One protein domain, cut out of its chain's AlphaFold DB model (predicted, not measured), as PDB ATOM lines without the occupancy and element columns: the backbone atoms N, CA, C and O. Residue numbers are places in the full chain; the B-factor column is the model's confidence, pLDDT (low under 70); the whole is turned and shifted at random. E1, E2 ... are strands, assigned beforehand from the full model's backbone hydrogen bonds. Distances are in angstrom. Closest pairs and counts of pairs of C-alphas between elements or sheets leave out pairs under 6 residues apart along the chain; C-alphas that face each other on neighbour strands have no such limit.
ATOM      1  N   ILE A 140      76.137 -80.820  -9.991       61.28
ATOM      2  CA  ILE A 140      74.727 -80.661  -9.636       61.28
ATOM      3  C   ILE A 140      74.667 -80.876  -8.140       61.28
ATOM      4  O   ILE A 140      74.769 -82.006  -7.666       61.28
ATOM      5  N   TYR A 141      74.557 -79.777  -7.410       67.25
ATOM      6  CA  TYR A 141      74.449 -79.790  -5.971       67.25
ATOM      7  C   TYR A 141      73.051 -79.367  -5.573       67.25
ATOM      8  O   TYR A 141      72.663 -78.205  -5.706       67.25
ATOM      9  N   ILE A 142      72.279 -80.331  -5.092       72.94
ATOM     10  CA  ILE A 142      70.893 -80.106  -4.725       72.94
ATOM     11  C   ILE A 142      70.744 -80.451  -3.255       72.94
ATOM     12  O   ILE A 142      70.843 -81.609  -2.852       72.94
ATOM     13  N   ILE A 143      70.484 -79.417  -2.462       76.56
ATOM     14  CA  ILE A 143      70.049 -79.579  -1.082       76.56
ATOM     15  C   ILE A 143      68.534 -79.755  -1.085       76.56
ATOM     16  O   ILE A 143      67.791 -78.876  -1.527       76.56
ATOM     17  N   VAL A 144      68.073 -80.877  -0.545       74.06
ATOM     18  CA  VAL A 144      66.652 -81.144  -0.340       74.06
ATOM     19  C   VAL A 144      66.368 -81.054   1.151       74.06
ATOM     20  O   VAL A 144      66.849 -81.872   1.925       74.06
ATOM     21  N   GLY A 145      65.561 -80.069   1.543       74.69
ATOM     22  CA  GLY A 145      65.170 -79.844   2.937       74.69
ATOM     23  C   GLY A 145      66.034 -78.799   3.635       74.69
ATOM     24  O   GLY A 145      66.837 -78.111   3.010       74.69
ATOM     25  N   ALA A 146      65.816 -78.633   4.935       70.81
ATOM     26  CA  ALA A 146      66.632 -77.791   5.804       70.81
ATOM     27  C   ALA A 146      66.521 -78.303   7.249       70.81
ATOM     28  O   ALA A 146      65.535 -78.985   7.558       70.81
ATOM     29  N   PRO A 147      67.446 -77.929   8.152       61.69
ATOM     30  CA  PRO A 147      67.328 -78.259   9.568       61.69
ATOM     31  C   PRO A 147      65.955 -77.818  10.099       61.69
ATOM     32  O   PRO A 147      65.617 -76.634  10.059       61.69
ATOM     33  N   ASN A 148      65.150 -78.777  10.570       62.44
ATOM     34  CA  ASN A 148      63.778 -78.595  11.071       62.44
ATOM     35  C   ASN A 148      62.673 -78.283  10.030       62.44
ATOM     36  O   ASN A 148      61.549 -77.971  10.430       62.44
ATOM     37  N   ASN A 149      62.930 -78.374   8.716       63.09
ATOM     38  CA  ASN A 149      61.918 -78.132   7.674       63.09
ATOM     39  C   ASN A 149      61.655 -79.379   6.816       63.09
ATOM     40  O   ASN A 149      62.459 -79.779   5.978       63.09
ATOM     41  N   ASN A 150      60.473 -79.961   7.008       57.62
ATOM     42  CA  ASN A 150      60.089 -81.273   6.490       57.62
ATOM     43  C   ASN A 150      59.765 -81.237   4.985       57.62
ATOM     44  O   ASN A 150      58.823 -80.546   4.581       57.62
ATOM     45  N   VAL A 151      60.465 -82.010   4.150       69.44
ATOM     46  CA  VAL A 151      60.162 -82.126   2.710       69.44
ATOM     47  C   VAL A 151      60.182 -83.578   2.243       69.44
ATOM     48  O   VAL A 151      61.006 -84.356   2.704       69.44
ATOM     49  N   ASN A 152      59.299 -83.919   1.301       72.19
ATOM     50  CA  ASN A 152      59.357 -85.201   0.599       72.19
ATOM     51  C   ASN A 152      60.453 -85.126  -0.466       72.19
ATOM     52  O   ASN A 152      60.355 -84.284  -1.365       72.19
ATOM     53  N   PHE A 153      61.443 -86.006  -0.366       80.19
ATOM     54  CA  PHE A 153      62.482 -86.210  -1.370       80.19
ATOM     55  C   PHE A 153      62.058 -87.271  -2.378       80.19
ATOM     56  O   PHE A 153      61.467 -88.285  -2.007       80.19
ATOM     57  N   ARG A 154      62.369 -87.043  -3.655       81.88
ATOM     58  CA  ARG A 154      62.195 -88.044  -4.708       81.88
ATOM     59  C   ARG A 154      63.279 -87.891  -5.769       81.88
ATOM     60  O   ARG A 154      63.483 -86.789  -6.274       81.88
ATOM     61  N   LEU A 155      63.897 -89.013  -6.123       82.00
ATOM     62  CA  LEU A 155      64.741 -89.211  -7.302       82.00
ATOM     63  C   LEU A 155      63.995 -90.160  -8.242       82.00
ATOM     64  O   LEU A 155      63.665 -91.272  -7.833       82.00
ATOM     65  N   SER A 156      63.679 -89.711  -9.454       80.94
ATOM     66  CA  SER A 156      62.910 -90.503 -10.426       80.94
ATOM     67  C   SER A 156      63.144 -90.017 -11.855       80.94
ATOM     68  O   SER A 156      63.250 -88.809 -12.062       80.94
ATOM     69  N   ASP A 157      63.117 -90.919 -12.828       72.56
ATOM     70  CA  ASP A 157      63.006 -90.649 -14.269       72.56
ATOM     71  C   ASP A 157      61.580 -90.192 -14.652       72.56
ATOM     72  O   ASP A 157      61.380 -89.245 -15.413       72.56
ATOM     73  N   SER A 158      60.565 -90.823 -14.053       71.69
ATOM     74  CA  SER A 158      59.153 -90.580 -14.318       71.69
ATOM     75  C   SER A 158      58.286 -91.009 -13.123       71.69
ATOM     76  O   SER A 158      58.359 -92.122 -12.602       71.69
ATOM     77  N   GLY A 159      57.415 -90.116 -12.642       69.50
ATOM     78  CA  GLY A 159      56.511 -90.447 -11.533       69.50
ATOM     79  C   GLY A 159      57.249 -90.824 -10.238       69.50
ATOM     80  O   GLY A 159      58.122 -90.091  -9.798       69.50
ATOM     81  N   ASN A 160      56.838 -91.900  -9.562       73.25
ATOM     82  CA  ASN A 160      57.538 -92.467  -8.397       73.25
ATOM     83  C   ASN A 160      57.969 -93.909  -8.707       73.25
ATOM     84  O   ASN A 160      57.632 -94.837  -7.969       73.25
ATOM     85  N   SER A 161      58.626 -94.087  -9.851       83.06
ATOM     86  CA  SER A 161      59.055 -95.381 -10.384       83.06
ATOM     87  C   SER A 161      60.547 -95.624 -10.105       83.06
ATOM     88  O   SER A 161      61.281 -94.661  -9.874       83.06
ATOM     89  N   PRO A 162      61.004 -96.889 -10.072       88.69
ATOM     90  CA  PRO A 162      62.427 -97.212 -10.162       88.69
ATOM     91  C   PRO A 162      63.017 -96.742 -11.497       88.69
ATOM     92  O   PRO A 162      62.316 -96.798 -12.503       88.69
ATOM     93  N   PHE A 163      64.294 -96.367 -11.488       92.44
ATOM     94  CA  PHE A 163      65.067 -95.987 -12.673       92.44
ATOM     95  C   PHE A 163      66.281 -96.908 -12.852       92.44
ATOM     96  O   PHE A 163      66.778 -97.504 -11.886       92.44
ATOM     97  N   ASP A 164      66.758 -97.029 -14.086       92.12
ATOM     98  CA  ASP A 164      67.858 -97.915 -14.454       92.12
ATOM     99  C   ASP A 164      69.220 -97.305 -14.070       92.12
ATOM    100  O   ASP A 164      69.498 -96.119 -14.282       92.12
ATOM    101  N   VAL A 165      70.108 -98.135 -13.517       91.25
ATOM    102  CA  VAL A 165      71.487 -97.777 -13.144       91.25
ATOM    103  C   VAL A 165      72.491 -98.766 -13.735       91.25
ATOM    104  O   VAL A 165      72.163 -99.916 -14.026       91.25
ATOM    105  N   VAL A 166      73.750 -98.350 -13.884       86.88
ATOM    106  CA  VAL A 166      74.838 -99.248 -14.293       86.88
ATOM    107  C   VAL A 166      74.922-100.400 -13.289       86.88
ATOM    108  O   VAL A 166      75.051-100.182 -12.081       86.88
ATOM    109  N   CYS A 167      74.838-101.637 -13.775       83.94
ATOM    110  CA  CYS A 167      74.898-102.823 -12.927       83.94
ATOM    111  C   CYS A 167      76.177-102.841 -12.079       83.94
ATOM    112  O   CYS A 167      77.276-102.678 -12.604       83.94
ATOM    113  N   GLY A 168      76.032-103.039 -10.765       81.94
ATOM    114  CA  GLY A 168      77.154-103.030  -9.822       81.94
ATOM    115  C   GLY A 168      77.697-101.642  -9.456       81.94
ATOM    116  O   GLY A 168      78.642-101.574  -8.680       81.94
ATOM    117  N   SER A 169      77.114-100.548  -9.966       85.50
ATOM    118  CA  SER A 169      77.534 -99.181  -9.604       85.50
ATOM    119  C   SER A 169      76.987 -98.690  -8.265       85.50
ATOM    120  O   SER A 169      77.470 -97.681  -7.761       85.50
ATOM    121  N   VAL A 170      75.975 -99.362  -7.705       89.88
ATOM    122  CA  VAL A 170      75.313 -98.900  -6.481       89.88
ATOM    123  C   VAL A 170      76.118 -99.306  -5.255       89.88
ATOM    124  O   VAL A 170      76.295-100.501  -4.998       89.88
ATOM    125  N   THR A 171      76.554 -98.327  -4.470       90.31
ATOM    126  CA  THR A 171      77.244 -98.539  -3.196       90.31
ATOM    127  C   THR A 171      76.505 -97.840  -2.059       90.31
ATOM    128  O   THR A 171      75.802 -96.848  -2.265       90.31
ATOM    129  N   LEU A 172      76.648 -98.374  -0.849       91.06
ATOM    130  CA  LEU A 172      76.253 -97.717   0.393       91.06
ATOM    131  C   LEU A 172      77.496 -97.616   1.273       91.06
ATOM    132  O   LEU A 172      78.095 -98.634   1.612       91.06
ATOM    133  N   ASN A 173      77.893 -96.397   1.627       89.19
ATOM    134  CA  ASN A 173      79.092 -96.113   2.420       89.19
ATOM    135  C   ASN A 173      80.369 -96.733   1.826       89.19
ATOM    136  O   ASN A 173      81.244 -97.200   2.551       89.19
ATOM    137  N   GLY A 174      80.458 -96.754   0.491       81.38
ATOM    138  CA  GLY A 174      81.576 -97.332  -0.260       81.38
ATOM    139  C   GLY A 174      81.506 -98.850  -0.465       81.38
ATOM    140  O   GLY A 174      82.284 -99.382  -1.253       81.38
ATOM    141  N   GLU A 175      80.558 -99.547   0.168       85.19
ATOM    142  CA  GLU A 175      80.379-100.991   0.004       85.19
ATOM    143  C   GLU A 175      79.369-101.296  -1.117       85.19
ATOM    144  O   GLU A 175      78.259-100.751  -1.115       85.19
ATOM    145  N   PRO A 176      79.703-102.163  -2.091       86.50
ATOM    146  CA  PRO A 176      78.819-102.464  -3.209       86.50
ATOM    147  C   PRO A 176      77.573-103.224  -2.747       86.50
ATOM    148  O   PRO A 176      77.655-104.283  -2.117       86.50
ATOM    149  N   LEU A 177      76.399-102.737  -3.148       84.69
ATOM    150  CA  LEU A 177      75.128-103.409  -2.900       84.69
ATOM    151  C   LEU A 177      74.950-104.559  -3.894       84.69
ATOM    152  O   LEU A 177      74.217-104.456  -4.870       84.69
ATOM    153  N   SER A 178      75.625-105.680  -3.656       69.25
ATOM    154  CA  SER A 178      75.453-106.902  -4.445       69.25
ATOM    155  C   SER A 178      74.757-107.973  -3.608       69.25
ATOM    156  O   SER A 178      75.217-108.339  -2.530       69.25
ATOM    157  N   SER A 179      73.620-108.491  -4.081       59.75
ATOM    158  CA  SER A 179      73.018-109.688  -3.493       59.75
ATOM    159  C   SER A 179      72.702-110.710  -4.575       59.75
ATOM    160  O   SER A 179      72.206-110.391  -5.653       59.75
ATOM    161  N   SER A 180      72.949-111.978  -4.257       55.00
ATOM    162  CA  SER A 180      72.554-113.138  -5.061       55.00
ATOM    163  C   SER A 180      71.031-113.369  -5.087       55.00
ATOM    164  O   SER A 180      70.572-114.346  -5.672       55.00
ATOM    165  N   ALA A 181      70.241-112.496  -4.448       54.34
ATOM    166  CA  ALA A 181      68.800-112.632  -4.258       54.34
ATOM    167  C   ALA A 181      68.053-111.316  -4.551       54.34
ATOM    168  O   ALA A 181      67.363-110.779  -3.696       54.34
ATOM    169  N   GLY A 182      68.193-110.802  -5.776       63.34
ATOM    170  CA  GLY A 182      67.129-110.167  -6.573       63.34
ATOM    171  C   GLY A 182      66.411-108.892  -6.100       63.34
ATOM    172  O   GLY A 182      65.792-108.265  -6.942       63.34
ATOM    173  N   ASN A 183      66.446-108.471  -4.834       81.75
ATOM    174  CA  ASN A 183      65.883-107.201  -4.354       81.75
ATOM    175  C   ASN A 183      66.426-106.869  -2.957       81.75
ATOM    176  O   ASN A 183      66.230-107.629  -2.012       81.75
ATOM    177  N   ILE A 184      67.059-105.710  -2.824       86.62
ATOM    178  CA  ILE A 184      67.589-105.151  -1.582       86.62
ATOM    179  C   ILE A 184      66.683-103.988  -1.169       86.62
ATOM    180  O   ILE A 184      66.339-103.149  -2.003       86.62
ATOM    181  N   LEU A 185      66.284-103.945   0.101       89.31
ATOM    182  CA  LEU A 185      65.568-102.826   0.713       89.31
ATOM    183  C   LEU A 185      66.295-102.456   2.007       89.31
ATOM    184  O   LEU A 185      66.450-103.318   2.873       89.31
ATOM    185  N   LEU A 186      66.756-101.214   2.113       89.19
ATOM    186  CA  LEU A 186      67.538-100.709   3.243       89.19
ATOM    187  C   LEU A 186      66.945 -99.395   3.738       89.19
ATOM    188  O   LEU A 186      66.589 -98.543   2.927       89.19
ATOM    189  N   ASP A 187      66.879 -99.230   5.053       89.31
ATOM    190  CA  ASP A 187      66.558 -97.948   5.675       89.31
ATOM    191  C   ASP A 187      67.842 -97.114   5.741       89.31
ATOM    192  O   ASP A 187      68.874 -97.606   6.197       89.31
ATOM    193  N   LEU A 188      67.784 -95.872   5.262       89.38
ATOM    194  CA  LEU A 188      68.900 -94.934   5.301       89.38
ATOM    195  C   LEU A 188      68.860 -94.116   6.595       89.38
ATOM    196  O   LEU A 188      67.813 -93.611   7.013       89.38
ATOM    197  N   THR A 189      70.024 -93.963   7.206       89.94
ATOM    198  CA  THR A 189      70.269 -93.246   8.457       89.94
ATOM    199  C   THR A 189      71.134 -92.005   8.218       89.94
ATOM    200  O   THR A 189      71.738 -91.879   7.152       89.94
ATOM    201  N   PRO A 190      71.169 -91.035   9.154       89.44
ATOM    202  CA  PRO A 190      72.100 -89.914   9.058       89.44
ATOM    203  C   PRO A 190      73.544 -90.393   8.857       89.44
ATOM    204  O   PRO A 190      73.943 -91.392   9.449       89.44
ATOM    205  N   ASP A 191      74.289 -89.661   8.035       86.38
ATOM    206  CA  ASP A 191      75.648 -89.939   7.557       86.38
ATOM    207  C   ASP A 191      75.775 -91.054   6.500       86.38
ATOM    208  O   ASP A 191      76.873 -91.268   5.980       86.38
ATOM    209  N   ASP A 192      74.680 -91.719   6.107       91.75
ATOM    210  CA  ASP A 192      74.726 -92.671   4.994       91.75
ATOM    211  C   ASP A 192      74.976 -91.965   3.656       91.75
ATOM    212  O   ASP A 192      74.367 -90.942   3.322       91.75
ATOM    213  N   VAL A 193      75.848 -92.564   2.850       88.62
ATOM    214  CA  VAL A 193      76.220 -92.091   1.519       88.62
ATOM    215  C   VAL A 193      75.900 -93.170   0.496       88.62
ATOM    216  O   VAL A 193      76.525 -94.230   0.476       88.62
ATOM    217  N   VAL A 194      74.931 -92.896  -0.373       90.88
ATOM    218  CA  VAL A 194      74.579 -93.781  -1.491       90.88
ATOM    219  C   VAL A 194      75.234 -93.265  -2.760       90.88
ATOM    220  O   VAL A 194      74.987 -92.122  -3.141       90.88
ATOM    221  N   GLU A 195      76.005 -94.102  -3.450       89.38
ATOM    222  CA  GLU A 195      76.557 -93.768  -4.766       89.38
ATOM    223  C   GLU A 195      75.961 -94.654  -5.857       89.38
ATOM    224  O   GLU A 195      75.662 -95.817  -5.604       89.38
ATOM    225  N   PHE A 196      75.743 -94.113  -7.058       90.56
ATOM    226  CA  PHE A 196      75.235 -94.861  -8.215       90.56
ATOM    227  C   PHE A 196      75.489 -94.125  -9.535       90.56
ATOM    228  O   PHE A 196      75.794 -92.935  -9.544       90.56
ATOM    229  N   ILE A 197      75.312 -94.818 -10.665       86.50
ATOM    230  CA  ILE A 197      75.387 -94.223 -12.007       86.50
ATOM    231  C   ILE A 197      74.072 -94.499 -12.754       86.50
ATOM    232  O   ILE A 197      73.825 -95.661 -13.078       86.50
ATOM    233  N   PRO A 198      73.210 -93.501 -13.038       88.88
ATOM    234  CA  PRO A 198      71.957 -93.718 -13.750       88.88
ATOM    235  C   PRO A 198      72.201 -93.902 -15.251       88.88
ATOM    236  O   PRO A 198      73.078 -93.261 -15.824       88.88
ATOM    237  N   LEU A 199      71.416 -94.757 -15.904       86.31
ATOM    238  CA  LEU A 199      71.449 -94.953 -17.362       86.31
ATOM    239  C   LEU A 199      70.509 -94.001 -18.111       86.31
ATOM    240  O   LEU A 199      70.574 -93.884 -19.335       86.31
ATOM    241  N   GLU A 200      69.669 -93.290 -17.372       88.00
ATOM    242  CA  GLU A 200      68.691 -92.340 -17.879       88.00
ATOM    243  C   GLU A 200      68.770 -91.000 -17.141       88.00
ATOM    244  O   GLU A 200      69.489 -90.844 -16.151       88.00
ATOM    245  N   THR A 201      68.046 -90.003 -17.645       85.81
ATOM    246  CA  THR A 201      67.936 -88.707 -16.972       85.81
ATOM    247  C   THR A 201      67.090 -88.861 -15.710       85.81
ATOM    248  O   THR A 201      65.922 -89.230 -15.793       85.81
ATOM    249  N   VAL A 202      67.646 -88.511 -14.550       88.44
ATOM    250  CA  VAL A 202      66.959 -88.583 -13.256       88.44
ATOM    251  C   VAL A 202      66.652 -87.180 -12.744       88.44
ATOM    252  O   VAL A 202      67.497 -86.288 -12.755       88.44
ATOM    253  N   TYR A 203      65.440 -86.970 -12.251       87.56
ATOM    254  CA  TYR A 203      64.982 -85.687 -11.732       87.56
ATOM    255  C   TYR A 203      64.935 -85.696 -10.203       87.56
ATOM    256  O   TYR A 203      64.409 -86.629  -9.589       87.56
ATOM    257  N   VAL A 204      65.440 -84.627  -9.588       86.69
ATOM    258  CA  VAL A 204      65.413 -84.429  -8.134       86.69
ATOM    259  C   VAL A 204      64.240 -83.531  -7.768       86.69
ATOM    260  O   VAL A 204      64.165 -82.387  -8.217       86.69
ATOM    261  N   TYR A 205      63.333 -84.021  -6.927       84.31
ATOM    262  CA  TYR A 205      62.151 -83.281  -6.489       84.31
ATOM    263  C   TYR A 205      62.139 -83.030  -4.980       84.31
ATOM    264  O   TYR A 205      62.562 -83.869  -4.182       84.31
ATOM    265  N   SER A 206      61.540 -81.899  -4.598       83.00
ATOM    266  CA  SER A 206      61.161 -81.565  -3.223       83.00
ATOM    267  C   SER A 206      59.725 -81.058  -3.188       83.00
ATOM    268  O   SER A 206      59.373 -80.131  -3.915       83.00
ATOM    269  N   ARG A 207      58.862 -81.682  -2.373       77.75
ATOM    270  CA  ARG A 207      57.418 -81.348  -2.283       77.75
ATOM    271  C   ARG A 207      56.698 -81.302  -3.650       77.75
ATOM    272  O   ARG A 207      55.750 -80.547  -3.833       77.75
ATOM    273  N   GLY A 208      57.151 -82.111  -4.611       75.69
ATOM    274  CA  GLY A 208      56.612 -82.143  -5.978       75.69
ATOM    275  C   GLY A 208      57.164 -81.065  -6.922       75.69
ATOM    276  O   GLY A 208      56.898 -81.132  -8.118       75.69
ATOM    277  N   SER A 209      57.970 -80.119  -6.432       81.69
ATOM    278  CA  SER A 209      58.705 -79.156  -7.257       81.69
ATOM    279  C   SER A 209      60.028 -79.752  -7.732       81.69
ATOM    280  O   SER A 209      60.750 -80.362  -6.943       81.69
ATOM    281  N   LEU A 210      60.342 -79.582  -9.018       82.81
ATOM    282  CA  LEU A 210      61.627 -79.978  -9.592       82.81
ATOM    283  C   LEU A 210      62.728 -79.053  -9.056       82.81
ATOM    284  O   LEU A 210      62.622 -77.838  -9.200       82.81
ATOM    285  N   LEU A 211      63.760 -79.628  -8.443       79.56
ATOM    286  CA  LEU A 211      64.932 -78.900  -7.953       79.56
ATOM    287  C   LEU A 211      66.122 -78.977  -8.909       79.56
ATOM    288  O   LEU A 211      66.932 -78.057  -8.943       79.56
ATOM    289  N   GLY A 212      66.229 -80.051  -9.690       78.94
ATOM    290  CA  GLY A 212      67.254 -80.168 -10.716       78.94
ATOM    291  C   GLY A 212      67.217 -81.503 -11.444       78.94
ATOM    292  O   GLY A 212      66.430 -82.393 -11.112       78.94
ATOM    293  N   THR A 213      68.071 -81.613 -12.453       82.38
ATOM    294  CA  THR A 213      68.085 -82.719 -13.411       82.38
ATOM    295  C   THR A 213      69.489 -83.292 -13.489       82.38
ATOM    296  O   THR A 213      70.439 -82.540 -13.689       82.38
ATOM    297  N   ILE A 214      69.607 -84.608 -13.355       81.75
ATOM    298  CA  ILE A 214      70.844 -85.379 -13.444       81.75
ATOM    299  C   ILE A 214      70.842 -86.114 -14.789       81.75
ATOM    300  O   ILE A 214      69.926 -86.897 -15.033       81.75
ATOM    301  N   PRO A 215      71.814 -85.867 -15.682       79.00
ATOM    302  CA  PRO A 215      71.889 -86.568 -16.959       79.00
ATOM    303  C   PRO A 215      72.347 -88.030 -16.781       79.00
ATOM    304  O   PRO A 215      72.946 -88.365 -15.753       79.00
ATOM    305  N   PRO A 216      72.114 -88.893 -17.786       81.38
ATOM    306  CA  PRO A 216      72.608 -90.267 -17.774       81.38
ATOM    307  C   PRO A 216      74.137 -90.324 -17.673       81.38
ATOM    308  O   PRO A 216      74.847 -89.397 -18.064       81.38
ATOM    309  N   ASN A 217      74.636 -91.452 -17.174       77.69
ATOM    310  CA  ASN A 217      76.039 -91.778 -16.915       77.69
ATOM    311  C   ASN A 217      76.729 -90.927 -15.840       77.69
ATOM    312  O   ASN A 217      77.931 -91.081 -15.633       77.69
ATOM    313  N   ALA A 218      76.003 -90.063 -15.129       79.00
ATOM    314  CA  ALA A 218      76.578 -89.279 -14.045       79.00
ATOM    315  C   ALA A 218      76.901 -90.124 -12.805       79.00
ATOM    316  O   ALA A 218      76.079 -90.917 -12.373       79.00
ATOM    317  N   VAL A 219      78.050 -89.920 -12.165       82.12
ATOM    318  CA  VAL A 219      78.299 -90.477 -10.826       82.12
ATOM    319  C   VAL A 219      77.505 -89.652  -9.822       82.12
ATOM    320  O   VAL A 219      77.774 -88.467  -9.647       82.12
ATOM    321  N   VAL A 220      76.497 -90.243  -9.196       84.19
ATOM    322  CA  VAL A 220      75.618 -89.575  -8.235       84.19
ATOM    323  C   VAL A 220      75.962 -90.037  -6.834       84.19
ATOM    324  O   VAL A 220      76.050 -91.233  -6.599       84.19
ATOM    325  N   THR A 221      76.085 -89.095  -5.909       87.19
ATOM    326  CA  THR A 221      76.231 -89.309  -4.473       87.19
ATOM    327  C   THR A 221      75.042 -88.663  -3.764       87.19
ATOM    328  O   THR A 221      74.783 -87.470  -3.931       87.19
ATOM    329  N   VAL A 222      74.319 -89.429  -2.955       88.19
ATOM    330  CA  VAL A 222      73.252 -88.946  -2.074       88.19
ATOM    331  C   VAL A 222      73.727 -89.119  -0.642       88.19
ATOM    332  O   VAL A 222      73.804 -90.235  -0.142       88.19
ATOM    333  N   GLU A 223      74.059 -88.005  -0.004       87.94
ATOM    334  CA  GLU A 223      74.489 -87.940   1.390       87.94
ATOM    335  C   GLU A 223      73.294 -87.574   2.267       87.94
ATOM    336  O   GLU A 223      72.600 -86.573   2.040       87.94
ATOM    337  N   VAL A 224      73.032 -88.411   3.262       87.25
ATOM    338  CA  VAL A 224      71.919 -88.253   4.183       87.25
ATOM    339  C   VAL A 224      72.376 -87.430   5.381       87.25
ATOM    340  O   VAL A 224      73.159 -87.898   6.194       87.25
ATOM    341  N   ILE A 225      71.884 -86.197   5.513       83.75
ATOM    342  CA  ILE A 225      72.293 -85.296   6.603       83.75
ATOM    343  C   ILE A 225      71.406 -85.495   7.839       83.75
ATOM    344  O   ILE A 225      71.893 -85.527   8.963       83.75
ATOM    345  N   ASP A 226      70.090 -85.602   7.645       80.69
ATOM    346  CA  ASP A 226      69.127 -85.867   8.721       80.69
ATOM    347  C   ASP A 226      67.891 -86.599   8.171       80.69
ATOM    348  O   ASP A 226      67.436 -86.338   7.052       80.69
ATOM    349  N   VAL A 227      67.327 -87.510   8.966       73.62
ATOM    350  CA  VAL A 227      66.159 -88.327   8.613       73.62
ATOM    351  C   VAL A 227      65.205 -88.388   9.799       73.62
ATOM    352  O   VAL A 227      65.432 -89.084  10.782       73.62
ATOM    353  N   GLY A 228      64.071 -87.702   9.680       68.19
ATOM    354  CA  GLY A 228      62.963 -87.779  10.634       68.19
ATOM    355  C   GLY A 228      61.857 -88.765  10.237       68.19
ATOM    356  O   GLY A 228      60.871 -88.885  10.963       68.19
ATOM    357  N   SER A 229      61.961 -89.439   9.089       68.12
ATOM    358  CA  SER A 229      61.045 -90.514   8.675       68.12
ATOM    359  C   SER A 229      61.738 -91.506   7.754       68.12
ATOM    360  O   SER A 229      62.521 -91.069   6.922       68.12
ATOM    361  N   ASN A 230      61.328 -92.769   7.822       74.44
ATOM    362  CA  ASN A 230      61.858 -93.924   7.098       74.44
ATOM    363  C   ASN A 230      62.176 -93.693   5.598       74.44
ATOM    364  O   ASN A 230      61.363 -94.033   4.738       74.44
ATOM    365  N   LEU A 231      63.329 -93.085   5.294       86.94
ATOM    366  CA  LEU A 231      63.879 -92.964   3.948       86.94
ATOM    367  C   LEU A 231      64.508 -94.307   3.607       86.94
ATOM    368  O   LEU A 231      65.354 -94.790   4.348       86.94
ATOM    369  N   GLN A 232      64.094 -94.900   2.498       89.00
ATOM    370  CA  GLN A 232      64.485 -96.249   2.129       89.00
ATOM    371  C   GLN A 232      65.114 -96.271   0.744       89.00
ATOM    372  O   GLN A 232      64.612 -95.654  -0.200       89.00
ATOM    373  N   LEU A 233      66.176 -97.048   0.600       90.19
ATOM    374  CA  LEU A 233      66.774 -97.398  -0.674       90.19
ATOM    375  C   LEU A 233      66.269 -98.772  -1.103       90.19
ATOM    376  O   LEU A 233      66.424 -99.752  -0.374       90.19
ATOM    377  N   ARG A 234      65.704 -98.865  -2.305       91.06
ATOM    378  CA  ARG A 234      65.357-100.134  -2.939       91.06
ATOM    379  C   ARG A 234      66.233-100.344  -4.167       91.06
ATOM    380  O   ARG A 234      66.175 -99.543  -5.093       91.06
ATOM    381  N   TYR A 235      67.010-101.424  -4.188       91.44
ATOM    382  CA  TYR A 235      67.868-101.788  -5.317       91.44
ATOM    383  C   TYR A 235      67.594-103.218  -5.781       91.44
ATOM    384  O   TYR A 235      67.727-104.172  -5.016       91.44
ATOM    385  N   ASN A 236      67.229-103.387  -7.046       90.94
ATOM    386  CA  ASN A 236      67.120-104.695  -7.675       90.94
ATOM    387  C   ASN A 236      68.427-105.008  -8.410       90.94
ATOM    388  O   ASN A 236      68.668-104.482  -9.492       90.94
ATOM    389  N   ALA A 237      69.258-105.886  -7.844       85.44
ATOM    390  CA  ALA A 237      70.535-106.275  -8.446       85.44
ATOM    391  C   ALA A 237      70.389-107.122  -9.727       85.44
ATOM    392  O   ALA A 237      71.335-107.211 -10.503       85.44
ATOM    393  N   ALA A 238      69.226-107.746  -9.962       84.88
ATOM    394  CA  ALA A 238      68.979-108.564 -11.152       84.88
ATOM    395  C   ALA A 238      68.550-107.723 -12.363       84.88
ATOM    396  O   ALA A 238      68.920-108.047 -13.489       84.88
ATOM    397  N   THR A 239      67.775-106.659 -12.137       88.88
ATOM    398  CA  THR A 239      67.354-105.715 -13.189       88.88
ATOM    399  C   THR A 239      68.161-104.421 -13.197       88.88
ATOM    400  O   THR A 239      67.978-103.610 -14.092       88.88
ATOM    401  N   CYS A 240      69.062-104.237 -12.228       90.19
ATOM    402  CA  CYS A 240      69.875-103.035 -12.043       90.19
ATOM    403  C   CYS A 240      69.022-101.765 -11.928       90.19
ATOM    404  O   CYS A 240      69.328-100.740 -12.525       90.19
ATOM    405  N   GLN A 241      67.954-101.849 -11.134       92.38
ATOM    406  CA  GLN A 241      67.005-100.757 -10.925       92.38
ATOM    407  C   GLN A 241      67.086-100.215  -9.510       92.38
ATOM    408  O   GLN A 241      67.063-100.982  -8.543       92.38
ATOM    409  N   LEU A 242      67.149 -98.893  -9.393       91.50
ATOM    410  CA  LEU A 242      67.240 -98.173  -8.133       91.50
ATOM    411  C   LEU A 242      65.977 -97.345  -7.902       91.50
ATOM    412  O   LEU A 242      65.422 -96.748  -8.821       91.50
ATOM    413  N   GLN A 243      65.521 -97.289  -6.658       91.56
ATOM    414  CA  GLN A 243      64.404 -96.449  -6.254       91.56
ATOM    415  C   GLN A 243      64.644 -95.924  -4.840       91.56
ATOM    416  O   GLN A 243      64.836 -96.701  -3.904       91.56
ATOM    417  N   PHE A 244      64.565 -94.607  -4.670       87.25
ATOM    418  CA  PHE A 244      64.431 -94.008  -3.347       87.25
ATOM    419  C   PHE A 244      62.948 -93.989  -2.983       87.25
ATOM    420  O   PHE A 244      62.112 -93.471  -3.722       87.25
ATOM    421  N   THR A 245      62.617 -94.604  -1.856       78.00
ATOM    422  CA  THR A 245      61.254 -94.724  -1.335       78.00
ATOM    423  C   THR A 245      61.206 -94.241   0.111       78.00
ATOM    424  O   THR A 245      62.225 -93.872   0.686       78.00
ATOM    425  N   GLY A 246      60.010 -94.186   0.692       66.88
ATOM    426  CA  GLY A 246      59.798 -93.581   2.004       66.88
ATOM    427  C   GLY A 246      59.109 -92.226   1.903       66.88
ATOM    428  O   GLY A 246      59.351 -91.438   0.991       66.88
ATOM    429  N   ILE A 247      58.185 -91.970   2.827       60.72
ATOM    430  CA  ILE A 247      57.443 -90.711   2.910       60.72
ATOM    431  C   ILE A 247      57.815 -90.040   4.229       60.72
ATOM    432  O   ILE A 247      57.511 -90.568   5.298       60.72
ATOM    433  N   GLY A 248      58.402 -88.848   4.137       62.31
ATOM    434  CA  GLY A 248      58.458 -87.887   5.234       62.31
ATOM    435  C   GLY A 248      59.744 -87.053   5.287       62.31
ATOM    436  O   GLY A 248      60.277 -86.663   4.257       62.31
ATOM    437  N   ARG A 249      60.160 -86.689   6.508       73.00
ATOM    438  CA  ARG A 249      61.153 -85.662   6.850       73.00
ATOM    439  C   ARG A 249      62.572 -86.106   6.486       73.00
ATOM    440  O   ARG A 249      63.153 -86.897   7.221       73.00
ATOM    441  N   VAL A 250      63.146 -85.563   5.417       76.81
ATOM    442  CA  VAL A 250      64.561 -85.786   5.091       76.81
ATOM    443  C   VAL A 250      65.289 -84.484   4.794       76.81
ATOM    444  O   VAL A 250      64.712 -83.537   4.251       76.81
ATOM    445  N   TYR A 251      66.566 -84.468   5.152       83.38
ATOM    446  CA  TYR A 251      67.540 -83.469   4.769       83.38
ATOM    447  C   TYR A 251      68.688 -84.203   4.083       83.38
ATOM    448  O   TYR A 251      69.449 -84.916   4.733       83.38
ATOM    449  N   VAL A 252      68.763 -84.088   2.757       83.31
ATOM    450  CA  VAL A 252      69.763 -84.800   1.952       83.31
ATOM    451  C   VAL A 252      70.482 -83.853   1.011       83.31
ATOM    452  O   VAL A 252      69.958 -82.813   0.598       83.31
ATOM    453  N   GLN A 253      71.686 -84.260   0.653       83.69
ATOM    454  CA  GLN A 253      72.563 -83.568  -0.264       83.69
ATOM    455  C   GLN A 253      72.843 -84.482  -1.449       83.69
ATOM    456  O   GLN A 253      73.490 -85.517  -1.311       83.69
ATOM    457  N   VAL A 254      72.340 -84.098  -2.620       82.00
ATOM    458  CA  VAL A 254      72.591 -84.813  -3.871       82.00
ATOM    459  C   VAL A 254      73.716 -84.107  -4.612       82.00
ATOM    460  O   VAL A 254      73.612 -82.913  -4.898       82.00
ATOM    461  N   LYS A 255      74.777 -84.848  -4.921       79.19
ATOM    462  CA  LYS A 255      75.879 -84.445  -5.795       79.19
ATOM    463  C   LYS A 255      75.830 -85.337  -7.022       79.19
ATOM    464  O   LYS A 255      75.761 -86.546  -6.865       79.19
ATOM    465  N   ALA A 256      75.868 -84.788  -8.227       71.31
ATOM    466  CA  ALA A 256      76.001 -85.604  -9.430       71.31
ATOM    467  C   ALA A 256      77.124 -85.105 -10.325       71.31
ATOM    468  O   ALA A 256      77.334 -83.897 -10.448       71.31
ATOM    469  N   TYR A 257      77.804 -86.061 -10.955       70.62
ATOM    470  CA  TYR A 257      78.977 -85.838 -11.771       70.62
ATOM    471  C   TYR A 257      78.830 -86.484 -13.149       70.62
ATOM    472  O   TYR A 257      79.164 -87.649 -13.335       70.62
ATOM    473  N   ALA A 258      78.317 -85.729 -14.123       63.03
ATOM    474  CA  ALA A 258      78.133 -86.202 -15.494       63.03
ATOM    475  C   ALA A 258      79.462 -86.255 -16.267       63.03
ATOM    476  O   ALA A 258      80.128 -85.219 -16.363       63.03
TER     477      ALA A 258
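Overview. This is residues 140 to 258 of the 465 residues of an uncharacterized protein of Thermococcus barophilus (UniProt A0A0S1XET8). This domain is a sandwich: the four-stranded sheet E1 E10 E7 E4 lies face to face with the three-stranded sheet E2 E5 E6, and a third sheet, E3 E8 E9, continues that second layer, with E9 beside E2. A long stretch without a named element, residues 157 to 183, runs from E2 past E9 to the side of E4 and then folds back to E3. The printed part has 119 residues, with ten named strands, E1 to E10 in chain order, and no named helix; each sheet is antiparallel throughout. The class is all strand, though under half of the residues, 55 of 119, are in named elements. The whole is compact, with a radius of gyration of the C-alphas of 13.0 A, and its outline, 39 by 25 by 24 A, is only just elongated.

Along the chain. Start in the largest sheet with E7, residues 219 to 227, the longest strand: find C-alpha 219 at (78.299, -90.477, -10.826) and go 23.0 A to C-alpha 227 at (66.159, -88.327, 8.613). E10, residues 250 to 257, is 22.2 A long and ends with C-alpha 257 at (78.977, -85.838, -11.771). E1, residues 140 to 144, begins with C-alpha 140 at (74.727, -80.661, -9.636); E4 is residues 193 to 196. In the second sheet find E2, residues 153 to 156, E5, residues 202 to 206, 13.5 A long, and E6, residues 209 to 214, 15.0 A long. The third sheet has E3, residues 184 to 187, E8, residues 232 to 236, 13.2 A long, and E9, residues 241 to 245, 12.7 A long.

Arrangement. In the largest sheet E10 and E7 are inner strands, and E1 and E4 are edge strands. E10 and E7 are antiparallel at 167 degrees; look for N 221 and O 255, 2.7 A apart, within hydrogen-bond range. Beside E10, E1 is antiparallel at 174 degrees, with N 142 and O 254 at 2.9 A. Beside E7, E4 is antiparallel at 153 degrees, with N 222 and O 194 at 2.8 A. From edge to edge the strands' lines turn by 46 degrees. Across the sandwich, two sheets face to face, the best planes are 5 degrees apart and the facing parts 9.9 A centre to centre. The chain changes from the one sheet of this sandwich to the other at the links E1 to E2, E4 to E5 and E6 to E7. E1 and E6 come closest at the C-alphas of Ile 142 and Leu 211, 6.9 A apart. In the second sheet E5 is the inner strand: N 205 and O 154 are 2.8 A apart toward E2, and N 204 and O 212 are 2.9 A apart toward E6, with which E5 forms a hairpin. Go on to the third sheet from E2: its closest C-alphas to E9 are those of Leu 155 and Phe 244, 6.2 A apart. E8 and E9 are a hairpin, with N 234 and O 243 at 2.8 A. On E8's other side is E3, with N 186 and O 233 at 2.9 A. Residues 163 to 164 pair antiparallel with residues 241 to 242 of E9. E4 is apart from E8 and E9.

Size, cuts and confidence. The two C-alphas farthest apart, those of Asn 148 and Ser 180, are 39.1 A from each other. The printed part has no cut. The link E2 to E3, 27 residues, is long; E1 to E2 is short, and the other links are tight. Read the B-factor column for a mean pLDDT of 80.7 over the printed part; 19 residues are under 70, among them 147 to 151, 178 to 182 and 246 to 248.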